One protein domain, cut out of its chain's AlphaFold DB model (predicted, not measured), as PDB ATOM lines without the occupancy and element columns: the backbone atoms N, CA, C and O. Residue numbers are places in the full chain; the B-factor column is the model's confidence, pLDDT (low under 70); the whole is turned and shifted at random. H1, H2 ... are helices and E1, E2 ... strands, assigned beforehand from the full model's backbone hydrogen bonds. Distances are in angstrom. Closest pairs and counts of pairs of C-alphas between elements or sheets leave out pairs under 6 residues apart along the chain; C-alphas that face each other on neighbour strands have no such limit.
ATOM      1  N   PRO A  54     278.080 277.249 176.061       72.44
ATOM      2  CA  PRO A  54     278.380 277.362 177.473       72.44
ATOM      3  C   PRO A  54     278.423 278.833 177.898       72.44
ATOM      4  O   PRO A  54     278.984 279.689 177.210       72.44
ATOM      5  N   ILE A  55     277.843 279.119 179.060       72.12
ATOM      6  CA  ILE A  55     277.940 280.430 179.694       72.12
ATOM      7  C   ILE A  55     279.288 280.509 180.414       72.12
ATOM      8  O   ILE A  55     279.629 279.662 181.252       72.12
ATOM      9  N   HIS A  56     280.058 281.539 180.080       72.44
ATOM     10  CA  HIS A  56     281.365 281.809 180.661       72.44
ATOM     11  C   HIS A  56     281.483 283.280 181.037       72.44
ATOM     12  O   HIS A  56     280.935 284.146 180.355       72.44
ATOM     13  N   ASP A  57     282.245 283.544 182.095       78.50
ATOM     14  CA  ASP A  57     282.701 284.895 182.385       78.50
ATOM     15  C   ASP A  57     283.616 285.362 181.243       78.50
ATOM     16  O   ASP A  57     284.587 284.688 180.883       78.50
ATOM     17  N   SER A  58     283.252 286.481 180.621       80.38
ATOM     18  CA  SER A  58     283.883 286.981 179.410       80.38
ATOM     19  C   SER A  58     284.432 288.375 179.645       80.38
ATOM     20  O   SER A  58     283.728 289.280 180.081       80.38
ATOM     21  N   ARG A  59     285.691 288.575 179.249       86.88
ATOM     22  CA  ARG A  59     286.304 289.910 179.181       86.88
ATOM     23  C   ARG A  59     285.924 290.683 177.916       86.88
ATOM     24  O   ARG A  59     286.416 291.786 177.721       86.88
ATOM     25  N   ARG A  60     285.084 290.109 177.051       89.06
ATOM     26  CA  ARG A  60     284.596 290.733 175.812       89.06
ATOM     27  C   ARG A  60     283.304 291.501 176.069       89.06
ATOM     28  O   ARG A  60     282.617 291.220 177.046       89.06
ATOM     29  N   TYR A  61     282.968 292.416 175.166       89.69
ATOM     30  CA  TYR A  61     281.737 293.213 175.193       89.69
ATOM     31  C   TYR A  61     281.582 294.040 176.474       89.69
ATOM     32  O   TYR A  61     280.481 294.212 176.997       89.69
ATOM     33  N   GLN A  62     282.699 294.566 176.980       91.44
ATOM     34  CA  GLN A  62     282.699 295.460 178.136       91.44
ATOM     35  C   GLN A  62     281.908 296.744 177.840       91.44
ATOM     36  O   GLN A  62     281.692 297.114 176.682       91.44
ATOM     37  N   LEU A  63     281.451 297.421 178.899       89.69
ATOM     38  CA  LEU A  63     280.675 298.657 178.767       89.69
ATOM     39  C   LEU A  63     281.527 299.801 178.209       89.69
ATOM     40  O   LEU A  63     281.086 300.488 177.289       89.69
ATOM     41  N   GLU A  64     282.737 299.967 178.742       88.19
ATOM     42  CA  GLU A  64     283.643 301.071 178.424       88.19
ATOM     43  C   GLU A  64     285.100 300.604 178.556       88.19
ATOM     44  O   GLU A  64     285.626 300.433 179.653       88.19
ATOM     45  N   THR A  65     285.740 300.338 177.418       89.38
ATOM     46  CA  THR A  65     287.180 300.065 177.279       89.38
ATOM     47  C   THR A  65     287.649 300.625 175.939       89.38
ATOM     48  O   THR A  65     286.828 300.875 175.055       89.38
ATOM     49  N   GLU A  66     288.962 300.759 175.743       90.06
ATOM     50  CA  GLU A  66     289.541 301.209 174.463       90.06
ATOM     51  C   GLU A  66     289.100 300.347 173.266       90.06
ATOM     52  O   GLU A  66     289.003 300.835 172.144       90.06
ATOM     53  N   THR A  67     288.802 299.063 173.497       93.38
ATOM     54  CA  THR A  67     288.375 298.118 172.457       93.38
ATOM     55  C   THR A  67     286.866 297.892 172.411       93.38
ATOM     56  O   THR A  67     286.404 297.219 171.490       93.38
ATOM     57  N   ALA A  68     286.087 298.423 173.362       92.56
ATOM     58  CA  ALA A  68     284.668 298.094 173.508       92.56
ATOM     59  C   ALA A  68     283.879 298.392 172.230       92.56
ATOM     60  O   ALA A  68     283.162 297.523 171.742       92.56
ATOM     61  N   ASP A  69     284.045 299.579 171.647       92.81
ATOM     62  CA  ASP A  69     283.324 299.956 170.428       92.81
ATOM     63  C   ASP A  69     283.617 298.995 169.271       92.81
ATOM     64  O   ASP A  69     282.687 298.463 168.670       92.81
ATOM     65  N   ALA A  70     284.891 298.673 169.038       93.75
ATOM     66  CA  ALA A  70     285.285 297.725 168.001       93.75
ATOM     67  C   ALA A  70     284.731 296.311 168.255       93.75
ATOM     68  O   ALA A  70     284.342 295.619 167.315       93.75
ATOM     69  N   GLU A  71     284.679 295.867 169.514       93.88
ATOM     70  CA  GLU A  71     284.098 294.572 169.874       93.88
ATOM     71  C   GLU A  71     282.592 294.529 169.618       93.88
ATOM     72  O   GLU A  71     282.098 293.573 169.018       93.88
ATOM     73  N   TRP A  72     281.863 295.560 170.047       94.12
ATOM     74  CA  TRP A  72     280.423 295.656 169.836       94.12
ATOM     75  C   TRP A  72     280.071 295.807 168.358       94.12
ATOM     76  O   TRP A  72     279.118 295.179 167.905       94.12
ATOM     77  N   ASP A  73     280.844 296.553 167.578       91.81
ATOM     78  CA  ASP A  73     280.593 296.703 166.142       91.81
ATOM     79  C   ASP A  73     280.890 295.393 165.387       91.81
ATOM     80  O   ASP A  73     280.129 294.991 164.505       91.81
ATOM     81  N   ALA A  74     281.906 294.633 165.816       93.00
ATOM     82  CA  ALA A  74     282.211 293.312 165.261       93.00
ATOM     83  C   ALA A  74     281.117 292.253 165.514       93.00
ATOM     84  O   ALA A  74     281.111 291.211 164.856       93.00
ATOM     85  N   SER A  75     280.178 292.500 166.435       91.44
ATOM     86  CA  SER A  75     279.038 291.601 166.675       91.44
ATOM     87  C   SER A  75     277.987 291.623 165.554       91.44
ATOM     88  O   SER A  75     277.134 290.734 165.486       91.44
ATOM     89  N   LEU A  76     278.050 292.621 164.663       92.00
ATOM     90  CA  LEU A  76     277.126 292.818 163.550       92.00
ATOM     91  C   LEU A  76     277.856 292.647 162.211       92.00
ATOM     92  O   LEU A  76     278.281 293.631 161.605       92.00
ATOM     93  N   PRO A  77     277.994 291.411 161.696       88.50
ATOM     94  CA  PRO A  77     278.590 291.203 160.383       88.50
ATOM     95  C   PRO A  77     277.762 291.924 159.314       88.50
ATOM     96  O   PRO A  77     276.538 291.778 159.278       88.50
ATOM     97  N   ASN A  78     278.429 292.690 158.444       88.88
ATOM     98  CA  ASN A  78     277.783 293.491 157.397       88.88
ATOM     99  C   ASN A  78     276.659 294.398 157.947       88.88
ATOM    100  O   ASN A  78     275.544 294.412 157.426       88.88
ATOM    101  N   ASP A  79     276.914 295.061 159.082       88.88
ATOM    102  CA  ASP A  79     275.949 295.870 159.840       88.88
ATOM    103  C   ASP A  79     274.676 295.112 160.268       88.88
ATOM    104  O   ASP A  79     273.681 295.709 160.687       88.88
ATOM    105  N   GLY A  80     274.666 293.783 160.193       90.69
ATOM    106  CA  GLY A  80     273.473 292.980 160.434       90.69
ATOM    107  C   GLY A  80     272.428 293.076 159.316       90.69
ATOM    108  O   GLY A  80     271.237 292.836 159.566       90.69
ATOM    109  N   ILE A  81     272.858 293.440 158.104       93.00
ATOM    110  CA  ILE A  81     272.044 293.447 156.889       93.00
ATOM    111  C   ILE A  81     272.360 292.208 156.050       93.00
ATOM    112  O   ILE A  81     273.516 291.869 155.797       93.00
ATOM    113  N   LEU A  82     271.309 291.533 155.601       90.94
ATOM    114  CA  LEU A  82     271.349 290.414 154.672       90.94
ATOM    115  C   LEU A  82     270.716 290.847 153.356       90.94
ATOM    116  O   LEU A  82     269.677 291.498 153.361       90.94
ATOM    117  N   TYR A  83     271.296 290.432 152.240       92.12
ATOM    118  CA  TYR A  83     270.727 290.665 150.918       92.12
ATOM    119  C   TYR A  83     270.133 289.355 150.402       92.12
ATOM    120  O   TYR A  83     270.859 288.372 150.249       92.12
ATOM    121  N   LEU A  84     268.812 289.314 150.210       89.75
ATOM    122  CA  LEU A  84     268.065 288.094 149.877       89.75
ATOM    123  C   LEU A  84     267.274 288.245 148.570       89.75
ATOM    124  O   LEU A  84     266.879 289.347 148.186       89.75
ATOM    125  N   GLY A  85     267.019 287.111 147.913       87.75
ATOM    126  CA  GLY A  85     266.302 287.042 146.640       87.75
ATOM    127  C   GLY A  85     267.133 287.488 145.436       87.75
ATOM    128  O   GLY A  85     268.260 287.961 145.568       87.75
ATOM    129  N   GLU A  86     266.560 287.348 144.241       87.75
ATOM    130  CA  GLU A  86     267.228 287.702 142.976       87.75
ATOM    131  C   GLU A  86     267.504 289.205 142.849       87.75
ATOM    132  O   GLU A  86     268.435 289.617 142.164       87.75
ATOM    133  N   GLN A  87     266.704 290.030 143.527       88.00
ATOM    134  CA  GLN A  87     266.843 291.487 143.521       88.00
ATOM    135  C   GLN A  87     267.783 292.013 144.616       88.00
ATOM    136  O   GLN A  87     267.885 293.227 144.772       88.00
ATOM    137  N   CYS A  88     268.443 291.134 145.384       90.44
ATOM    138  CA  CYS A  88     269.314 291.514 146.499       90.44
ATOM    139  C   CYS A  88     268.634 292.513 147.452       90.44
ATOM    140  O   CYS A  88     269.182 293.570 147.763       90.44
ATOM    141  N   GLN A  89     267.418 292.202 147.896       91.06
ATOM    142  CA  GLN A  89     266.656 293.078 148.782       91.06
ATOM    143  C   GLN A  89     267.292 293.088 150.185       91.06
ATOM    144  O   GLN A  89     267.660 292.017 150.680       91.06
ATOM    145  N   PRO A  90     267.453 294.259 150.832       93.19
ATOM    146  CA  PRO A  90     268.063 294.354 152.152       93.19
ATOM    147  C   PRO A  90     267.079 293.944 153.256       93.19
ATOM    148  O   PRO A  90     265.996 294.509 153.395       93.19
ATOM    149  N   PHE A  91     267.494 293.006 154.101       91.81
ATOM    150  CA  PHE A  91     266.778 292.548 155.287       91.81
ATOM    151  C   PHE A  91     267.662 292.668 156.523       91.81
ATOM    152  O   PHE A  91     268.875 292.531 156.448       91.81
ATOM    153  N   SER A  92     267.049 292.830 157.691       91.19
ATOM    154  CA  SER A  92     267.716 292.583 158.968       91.19
ATOM    155  C   SER A  92     266.933 291.534 159.745       91.19
ATOM    156  O   SER A  92     265.701 291.513 159.708       91.19
ATOM    157  N   ILE A  93     267.635 290.644 160.442       90.50
ATOM    158  CA  ILE A  93     266.994 289.689 161.350       90.50
ATOM    159  C   ILE A  93     266.855 290.302 162.742       90.50
ATOM    160  O   ILE A  93     267.714 291.061 163.189       90.50
ATOM    161  N   SER A  94     265.802 289.918 163.466       90.44
ATOM    162  CA  SER A  94     265.494 290.471 164.793       90.44
ATOM    163  C   SER A  94     266.674 290.390 165.766       90.44
ATOM    164  O   SER A  94     266.884 291.317 166.536       90.44
ATOM    165  N   MET A  95     267.482 289.327 165.697       90.00
ATOM    166  CA  MET A  95     268.683 289.170 166.524       90.00
ATOM    167  C   MET A  95     269.698 290.308 166.309       90.00
ATOM    168  O   MET A  95     270.194 290.874 167.278       90.00
ATOM    169  N   PHE A  96     269.981 290.691 165.061       94.06
ATOM    170  CA  PHE A  96     270.913 291.787 164.778       94.06
ATOM    171  C   PHE A  96     270.354 293.143 165.208       94.06
ATOM    172  O   PHE A  96     271.095 293.972 165.734       94.06
ATOM    173  N   HIS A  97     269.043 293.354 165.075       93.00
ATOM    174  CA  HIS A  97     268.407 294.562 165.598       93.00
ATOM    175  C   HIS A  97     268.514 294.643 167.130       93.00
ATOM    176  O   HIS A  97     268.877 295.690 167.658       93.00
ATOM    177  N   GLN A  98     268.297 293.531 167.846       93.50
ATOM    178  CA  GLN A  98     268.487 293.456 169.303       93.50
ATOM    179  C   GLN A  98     269.915 293.834 169.711       93.50
ATOM    180  O   GLN A  98     270.096 294.680 170.583       93.50
ATOM    181  N   ILE A  99     270.922 293.252 169.059       94.75
ATOM    182  CA  ILE A  99     272.336 293.524 169.347       94.75
ATOM    183  C   ILE A  99     272.683 294.997 169.071       94.75
ATOM    184  O   ILE A  99     273.327 295.649 169.895       94.75
ATOM    185  N   ARG A 100     272.190 295.565 167.963       94.44
ATOM    186  CA  ARG A 100     272.363 296.991 167.649       94.44
ATOM    187  C   ARG A 100     271.734 297.887 168.718       94.44
ATOM    188  O   ARG A 100     272.391 298.805 169.202       94.44
ATOM    189  N   CYS A 101     270.490 297.611 169.113       95.38
ATOM    190  CA  CYS A 101     269.802 298.349 170.174       95.38
ATOM    191  C   CYS A 101     270.537 298.251 171.518       95.38
ATOM    192  O   CYS A 101     270.600 299.240 172.245       95.38
ATOM    193  N   LEU A 102     271.125 297.092 171.841       95.00
ATOM    194  CA  LEU A 102     271.952 296.926 173.039       95.00
ATOM    195  C   LEU A 102     273.190 297.828 172.999       95.00
ATOM    196  O   LEU A 102     273.476 298.495 173.990       95.00
ATOM    197  N   ASN A 103     273.881 297.914 171.855       94.88
ATOM    198  CA  ASN A 103     275.041 298.799 171.701       94.88
ATOM    199  C   ASN A 103     274.658 300.286 171.854       94.88
ATOM    200  O   ASN A 103     275.378 301.049 172.495       94.88
ATOM    201  N   VAL A 104     273.495 300.697 171.333       94.12
ATOM    202  CA  VAL A 104     272.963 302.064 171.513       94.12
ATOM    203  C   VAL A 104     272.737 302.376 172.992       94.12
ATOM    204  O   VAL A 104     273.198 303.407 173.481       94.12
ATOM    205  N   LEU A 105     272.069 301.478 173.726       94.06
ATOM    206  CA  LEU A 105     271.834 301.675 175.157       94.06
ATOM    207  C   LEU A 105     273.132 301.663 175.965       94.06
ATOM    208  O   LEU A 105     273.278 302.485 176.866       94.06
ATOM    209  N   ARG A 106     274.089 300.790 175.630       94.62
ATOM    210  CA  ARG A 106     275.415 300.785 176.260       94.62
ATOM    211  C   ARG A 106     276.084 302.150 176.144       94.62
ATOM    212  O   ARG A 106     276.526 302.680 177.159       94.62
ATOM    213  N   LYS A 107     276.142 302.723 174.936       92.25
ATOM    214  CA  LYS A 107     276.756 304.040 174.704       92.25
ATOM    215  C   LYS A 107     276.048 305.134 175.504       92.25
ATOM    216  O   LYS A 107     276.713 305.940 176.146       92.25
ATOM    217  N   ALA A 108     274.714 305.115 175.547       91.06
ATOM    218  CA  ALA A 108     273.942 306.055 176.360       91.06
ATOM    219  C   ALA A 108     274.247 305.924 177.867       91.06
ATOM    220  O   ALA A 108     274.412 306.933 178.549       91.06
ATOM    221  N   ILE A 109     274.363 304.695 178.382       90.75
ATOM    222  CA  ILE A 109     274.694 304.426 179.790       90.75
ATOM    223  C   ILE A 109     276.129 304.859 180.115       90.75
ATOM    224  O   ILE A 109     276.341 305.527 181.124       90.75
ATOM    225  N   SER A 110     277.105 304.516 179.270       91.00
ATOM    226  CA  SER A 110     278.508 304.912 179.455       91.00
ATOM    227  C   SER A 110     278.666 306.436 179.432       91.00
ATOM    228  O   SER A 110     279.386 306.992 180.257       91.00
ATOM    229  N   LEU A 111     277.911 307.143 178.588       88.38
ATOM    230  CA  LEU A 111     277.923 308.606 178.555       88.38
ATOM    231  C   LEU A 111     277.412 309.235 179.865       88.38
ATOM    232  O   LEU A 111     278.055 310.128 180.409       88.38
ATOM    233  N   VAL A 112     276.277 308.752 180.387       89.56
ATOM    234  CA  VAL A 112     275.712 309.171 181.690       89.56
ATOM    235  C   VAL A 112     276.704 308.904 182.818       89.56
ATOM    236  O   VAL A 112     276.932 309.760 183.672       89.56
ATOM    237  N   TRP A 113     277.297 307.710 182.814       88.81
ATOM    238  CA  TRP A 113     278.205 307.265 183.863       88.81
ATOM    239  C   TRP A 113     279.505 308.070 183.874       88.81
ATOM    240  O   TRP A 113     279.886 308.603 184.914       88.81
ATOM    241  N   SER A 114     280.175 308.178 182.726       87.94
ATOM    242  CA  SER A 114     281.465 308.870 182.589       87.94
ATOM    243  C   SER A 114     281.380 310.350 182.961       87.94
ATOM    244  O   SER A 114     282.323 310.899 183.529       87.94
ATOM    245  N   GLN A 115     280.239 310.989 182.703       88.06
ATOM    246  CA  GLN A 115     280.018 312.399 183.025       88.06
ATOM    247  C   GLN A 115     279.367 312.623 184.394       88.06
ATOM    248  O   GLN A 115     279.195 313.772 184.794       88.06
ATOM    249  N   ASN A 116     279.018 311.549 185.115       90.19
ATOM    250  CA  ASN A 116     278.275 311.601 186.376       90.19
ATOM    251  C   ASN A 116     277.069 312.559 186.298       90.19
ATOM    252  O   ASN A 116     276.837 313.377 187.189       90.19
ATOM    253  N   ALA A 117     276.343 312.483 185.184       89.00
ATOM    254  CA  ALA A 117     275.279 313.405 184.819       89.00
ATOM    255  C   ALA A 117     274.082 312.625 184.287       89.00
ATOM    256  O   ALA A 117     274.215 311.564 183.683       89.00
ATOM    257  N   THR A 118     272.889 313.159 184.479       85.44
ATOM    258  CA  THR A 118     271.666 312.618 183.900       85.44
ATOM    259  C   THR A 118     271.610 312.885 182.400       85.44
ATOM    260  O   THR A 118     272.177 313.843 181.879       85.44
ATOM    261  N   MET A 119     270.822 312.084 181.684       79.44
ATOM    262  CA  MET A 119     270.613 312.306 180.253       79.44
ATOM    263  C   MET A 119     269.931 313.642 179.938       79.44
ATOM    264  O   MET A 119     270.073 314.147 178.836       79.44
ATOM    265  N   SER A 120     269.234 314.253 180.900       81.25
ATOM    266  CA  SER A 120     268.704 315.609 180.726       81.25
ATOM    267  C   SER A 120     269.786 316.686 180.845       81.25
ATOM    268  O   SER A 120     269.675 317.716 180.189       81.25
ATOM    269  N   GLU A 121     270.807 316.471 181.678       85.38
ATOM    270  CA  GLU A 121     271.913 317.419 181.890       85.38
ATOM    271  C   GLU A 121     272.915 317.399 180.734       85.38
ATOM    272  O   GLU A 121     273.495 318.428 180.402       85.38
ATOM    273  N   LEU A 122     273.061 316.246 180.077       84.88
ATOM    274  CA  LEU A 122     273.928 316.074 178.911       84.88
ATOM    275  C   LEU A 122     273.419 316.778 177.647       84.88
ATOM    276  O   LEU A 122     274.165 316.902 176.679       84.88
ATOM    277  N   GLY A 123     272.164 317.237 177.649       82.06
ATOM    278  CA  GLY A 123     271.553 317.940 176.522       82.06
ATOM    279  C   GLY A 123     271.637 317.185 175.186       82.06
ATOM    280  O   GLY A 123     271.997 317.816 174.189       82.06
ATOM    281  N   PRO A 124     271.328 315.871 175.128       83.06
ATOM    282  CA  PRO A 124     271.317 315.133 173.873       83.06
ATOM    283  C   PRO A 124     270.340 315.790 172.902       83.06
ATOM    284  O   PRO A 124     269.324 316.380 173.294       83.06
ATOM    285  N   SER A 125     270.603 315.639 171.610       85.50
ATOM    286  CA  SER A 125     269.607 316.001 170.617       85.50
ATOM    287  C   SER A 125     268.322 315.206 170.864       85.50
ATOM    288  O   SER A 125     268.326 314.054 171.313       85.50
ATOM    289  N   ARG A 126     267.184 315.813 170.522       84.75
ATOM    290  CA  ARG A 126     265.880 315.144 170.599       84.75
ATOM    291  C   ARG A 126     265.888 313.793 169.871       84.75
ATOM    292  O   ARG A 126     265.308 312.834 170.367       84.75
ATOM    293  N   ALA A 127     266.576 313.725 168.731       86.50
ATOM    294  CA  ALA A 127     266.703 312.515 167.932       86.50
ATOM    295  C   ALA A 127     267.456 311.398 168.673       86.50
ATOM    296  O   ALA A 127     267.007 310.255 168.663       86.50
ATOM    297  N   GLU A 128     268.560 311.712 169.357       87.62
ATOM    298  CA  GLU A 128     269.321 310.728 170.145       87.62
ATOM    299  C   GLU A 128     268.489 310.169 171.302       87.62
ATOM    300  O   GLU A 128     268.469 308.956 171.525       87.62
ATOM    301  N   PHE A 129     267.745 311.034 171.999       87.50
ATOM    302  CA  PHE A 129     266.868 310.615 173.090       87.50
ATOM    303  C   PHE A 129     265.720 309.719 172.600       87.50
ATOM    304  O   PHE A 129     265.471 308.651 173.165       87.50
ATOM    305  N   GLU A 130     265.039 310.118 171.522       90.56
ATOM    306  CA  GLU A 130     263.969 309.324 170.910       90.56
ATOM    307  C   GLU A 130     264.494 307.969 170.407       90.56
ATOM    308  O   GLU A 130     263.836 306.942 170.593       90.56
ATOM    309  N   PHE A 131     265.703 307.935 169.840       93.06
ATOM    310  CA  PHE A 131     266.317 306.710 169.339       93.06
ATOM    311  C   PHE A 131     266.708 305.736 170.458       93.06
ATOM    312  O   PHE A 131     266.415 304.539 170.369       93.06
ATOM    313  N   ALA A 132     267.296 306.230 171.552       92.56
ATOM    314  CA  ALA A 132     267.560 305.415 172.737       92.56
ATOM    315  C   ALA A 132     266.253 304.886 173.359       92.56
ATOM    316  O   ALA A 132     266.164 303.707 173.707       92.56
ATOM    317  N   GLY A 133     265.208 305.719 173.422       93.75
ATOM    318  CA  GLY A 133     263.877 305.319 173.888       93.75
ATOM    319  C   GLY A 133     263.234 304.232 173.017       93.75
ATOM    320  O   GLY A 133     262.669 303.269 173.542       93.75
ATOM    321  N   HIS A 134     263.370 304.328 171.692       95.19
ATOM    322  CA  HIS A 134     262.962 303.276 170.758       95.19
ATOM    323  C   HIS A 134     263.688 301.953 171.050       95.19
ATOM    324  O   HIS A 134     263.033 300.920 171.200       95.19
ATOM    325  N   CYS A 135     265.016 301.993 171.197       96.56
ATOM    326  CA  CYS A 135     265.828 300.811 171.494       96.56
ATOM    327  C   CYS A 135     265.431 300.162 172.827       96.56
ATOM    328  O   CYS A 135     265.304 298.939 172.909       96.56
ATOM    329  N   LEU A 136     265.178 300.973 173.860       95.25
ATOM    330  CA  LEU A 136     264.730 300.495 175.167       95.25
ATOM    331  C   LEU A 136     263.371 299.796 175.085       95.25
ATOM    332  O   LEU A 136     263.209 298.696 175.616       95.25
ATOM    333  N   ASN A 137     262.407 300.404 174.393       95.31
ATOM    334  CA  ASN A 137     261.082 299.814 174.212       95.31
ATOM    335  C   ASN A 137     261.147 298.519 173.399       95.31
ATOM    336  O   ASN A 137     260.509 297.533 173.767       95.31
ATOM    337  N   TYR A 138     261.962 298.486 172.344       93.56
ATOM    338  CA  TYR A 138     262.164 297.286 171.544       93.56
ATOM    339  C   TYR A 138     262.751 296.134 172.374       93.56
ATOM    340  O   TYR A 138     262.200 295.032 172.383       93.56
ATOM    341  N   LEU A 139     263.832 296.382 173.122       93.19
ATOM    342  CA  LEU A 139     264.466 295.362 173.964       93.19
ATOM    343  C   LEU A 139     263.546 294.883 175.084       93.19
ATOM    344  O   LEU A 139     263.481 293.682 175.347       93.19
ATOM    345  N   ARG A 140     262.778 295.796 175.688       92.69
ATOM    346  CA  ARG A 140     261.728 295.457 176.650       92.69
ATOM    347  C   ARG A 140     260.729 294.478 176.036       92.69
ATOM    348  O   ARG A 140     260.484 293.425 176.619       92.69
ATOM    349  N   SER A 141     260.179 294.793 174.863       90.44
ATOM    350  CA  SER A 141     259.245 293.909 174.157       90.44
ATOM    351  C   SER A 141     259.866 292.542 173.874       90.44
ATOM    352  O   SER A 141     259.254 291.523 174.182       90.44
ATOM    353  N   MET A 142     261.100 292.493 173.369       87.12
ATOM    354  CA  MET A 142     261.775 291.222 173.094       87.12
ATOM    355  C   MET A 142     261.999 290.385 174.359       87.12
ATOM    356  O   MET A 142     261.758 289.177 174.324       87.12
ATOM    357  N   ALA A 143     262.388 291.013 175.472       86.06
ATOM    358  CA  ALA A 143     262.570 290.341 176.754       86.06
ATOM    359  C   ALA A 143     261.257 289.740 177.277       86.06
ATOM    360  O   ALA A 143     261.244 288.575 177.652       86.06
ATOM    361  N   PHE A 144     260.136 290.468 177.227       84.44
ATOM    362  CA  PHE A 144     258.830 289.928 177.646       84.44
ATOM    363  C   PHE A 144     258.348 288.757 176.781       84.44
ATOM    364  O   PHE A 144     257.665 287.858 177.261       84.44
ATOM    365  N   CYS A 145     258.697 288.769 175.500       80.88
ATOM    366  CA  CYS A 145     258.250 287.778 174.532       80.88
ATOM    367  C   CYS A 145     259.064 286.483 174.541       80.88
ATOM    368  O   CYS A 145     258.561 285.412 174.201       80.88
ATOM    369  N   ARG A 146     260.350 286.588 174.877       74.50
ATOM    370  CA  ARG A 146     261.323 285.496 174.791       74.50
ATOM    371  C   ARG A 146     261.976 285.198 176.139       74.50
ATOM    372  O   ARG A 146     262.998 284.520 176.144       74.50
ATOM    373  N   SER A 147     261.423 285.695 177.251       71.56
ATOM    374  CA  SER A 147     261.980 285.441 178.580       71.56
ATOM    375  C   SER A 147     261.993 283.944 178.833       71.56
ATOM    376  O   SER A 147     260.936 283.303 178.868       71.56
TER     377      SER A 147
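This is residues 54 to 147 of the 178 residues of an uncharacterized protein of Mycena chlorophos (UniProt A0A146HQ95). Two long helices, H3 and H4, cross as an X near their middles, while short H1 runs beside H3 and a small hairpin, E1 and E2, lies beyond H3's first residues. Residues 54 to 59 stick out. The 94 printed residues, mostly helix, hold H1, H2, antiparallel E1 and E2, H3 and H4; the whole is loose, radius of gyration of the C-alphas 15.5 A, spanning 50 by 35 by 28 A.

Find C-alpha 68 at (284.668, 298.094, 173.508), where H1 (68 to 74, 9.8 A) begins. Next come H2 (77 to 80, 5.4 A), E1 (81 to 84, 9.7 A), E2 (89 to 92, 10.3 A), H3 (94 to 114, 30.2 A) and H4 (126 to 146, 30.3 A), ending at (261.323, 285.496, 174.791).

H3 and H4 touch, with residues 132 to 139 alone of H4, at a steep tilt of 53 degrees, opposite ways; their closest C-alphas, Cys 101 and Cys 135, are 4.9 A apart. H1 is close to H3 but not clearly touching: C-alphas 72 and 103 are closest, 6.5 A. In the E1 and E2 hairpin, N 82 and O 91 are 2.8 A apart, within hydrogen-bond range. Every O i to N i+4 pair is within range in H1, H3 and H4; H2 is too short for one.

The farthest C-alphas, Glu 86 and Asn 116, are 50.8 A apart. The printed part has no cut; the link from H3 to H4 is long, and no printed residue is under 70 in pLDDT.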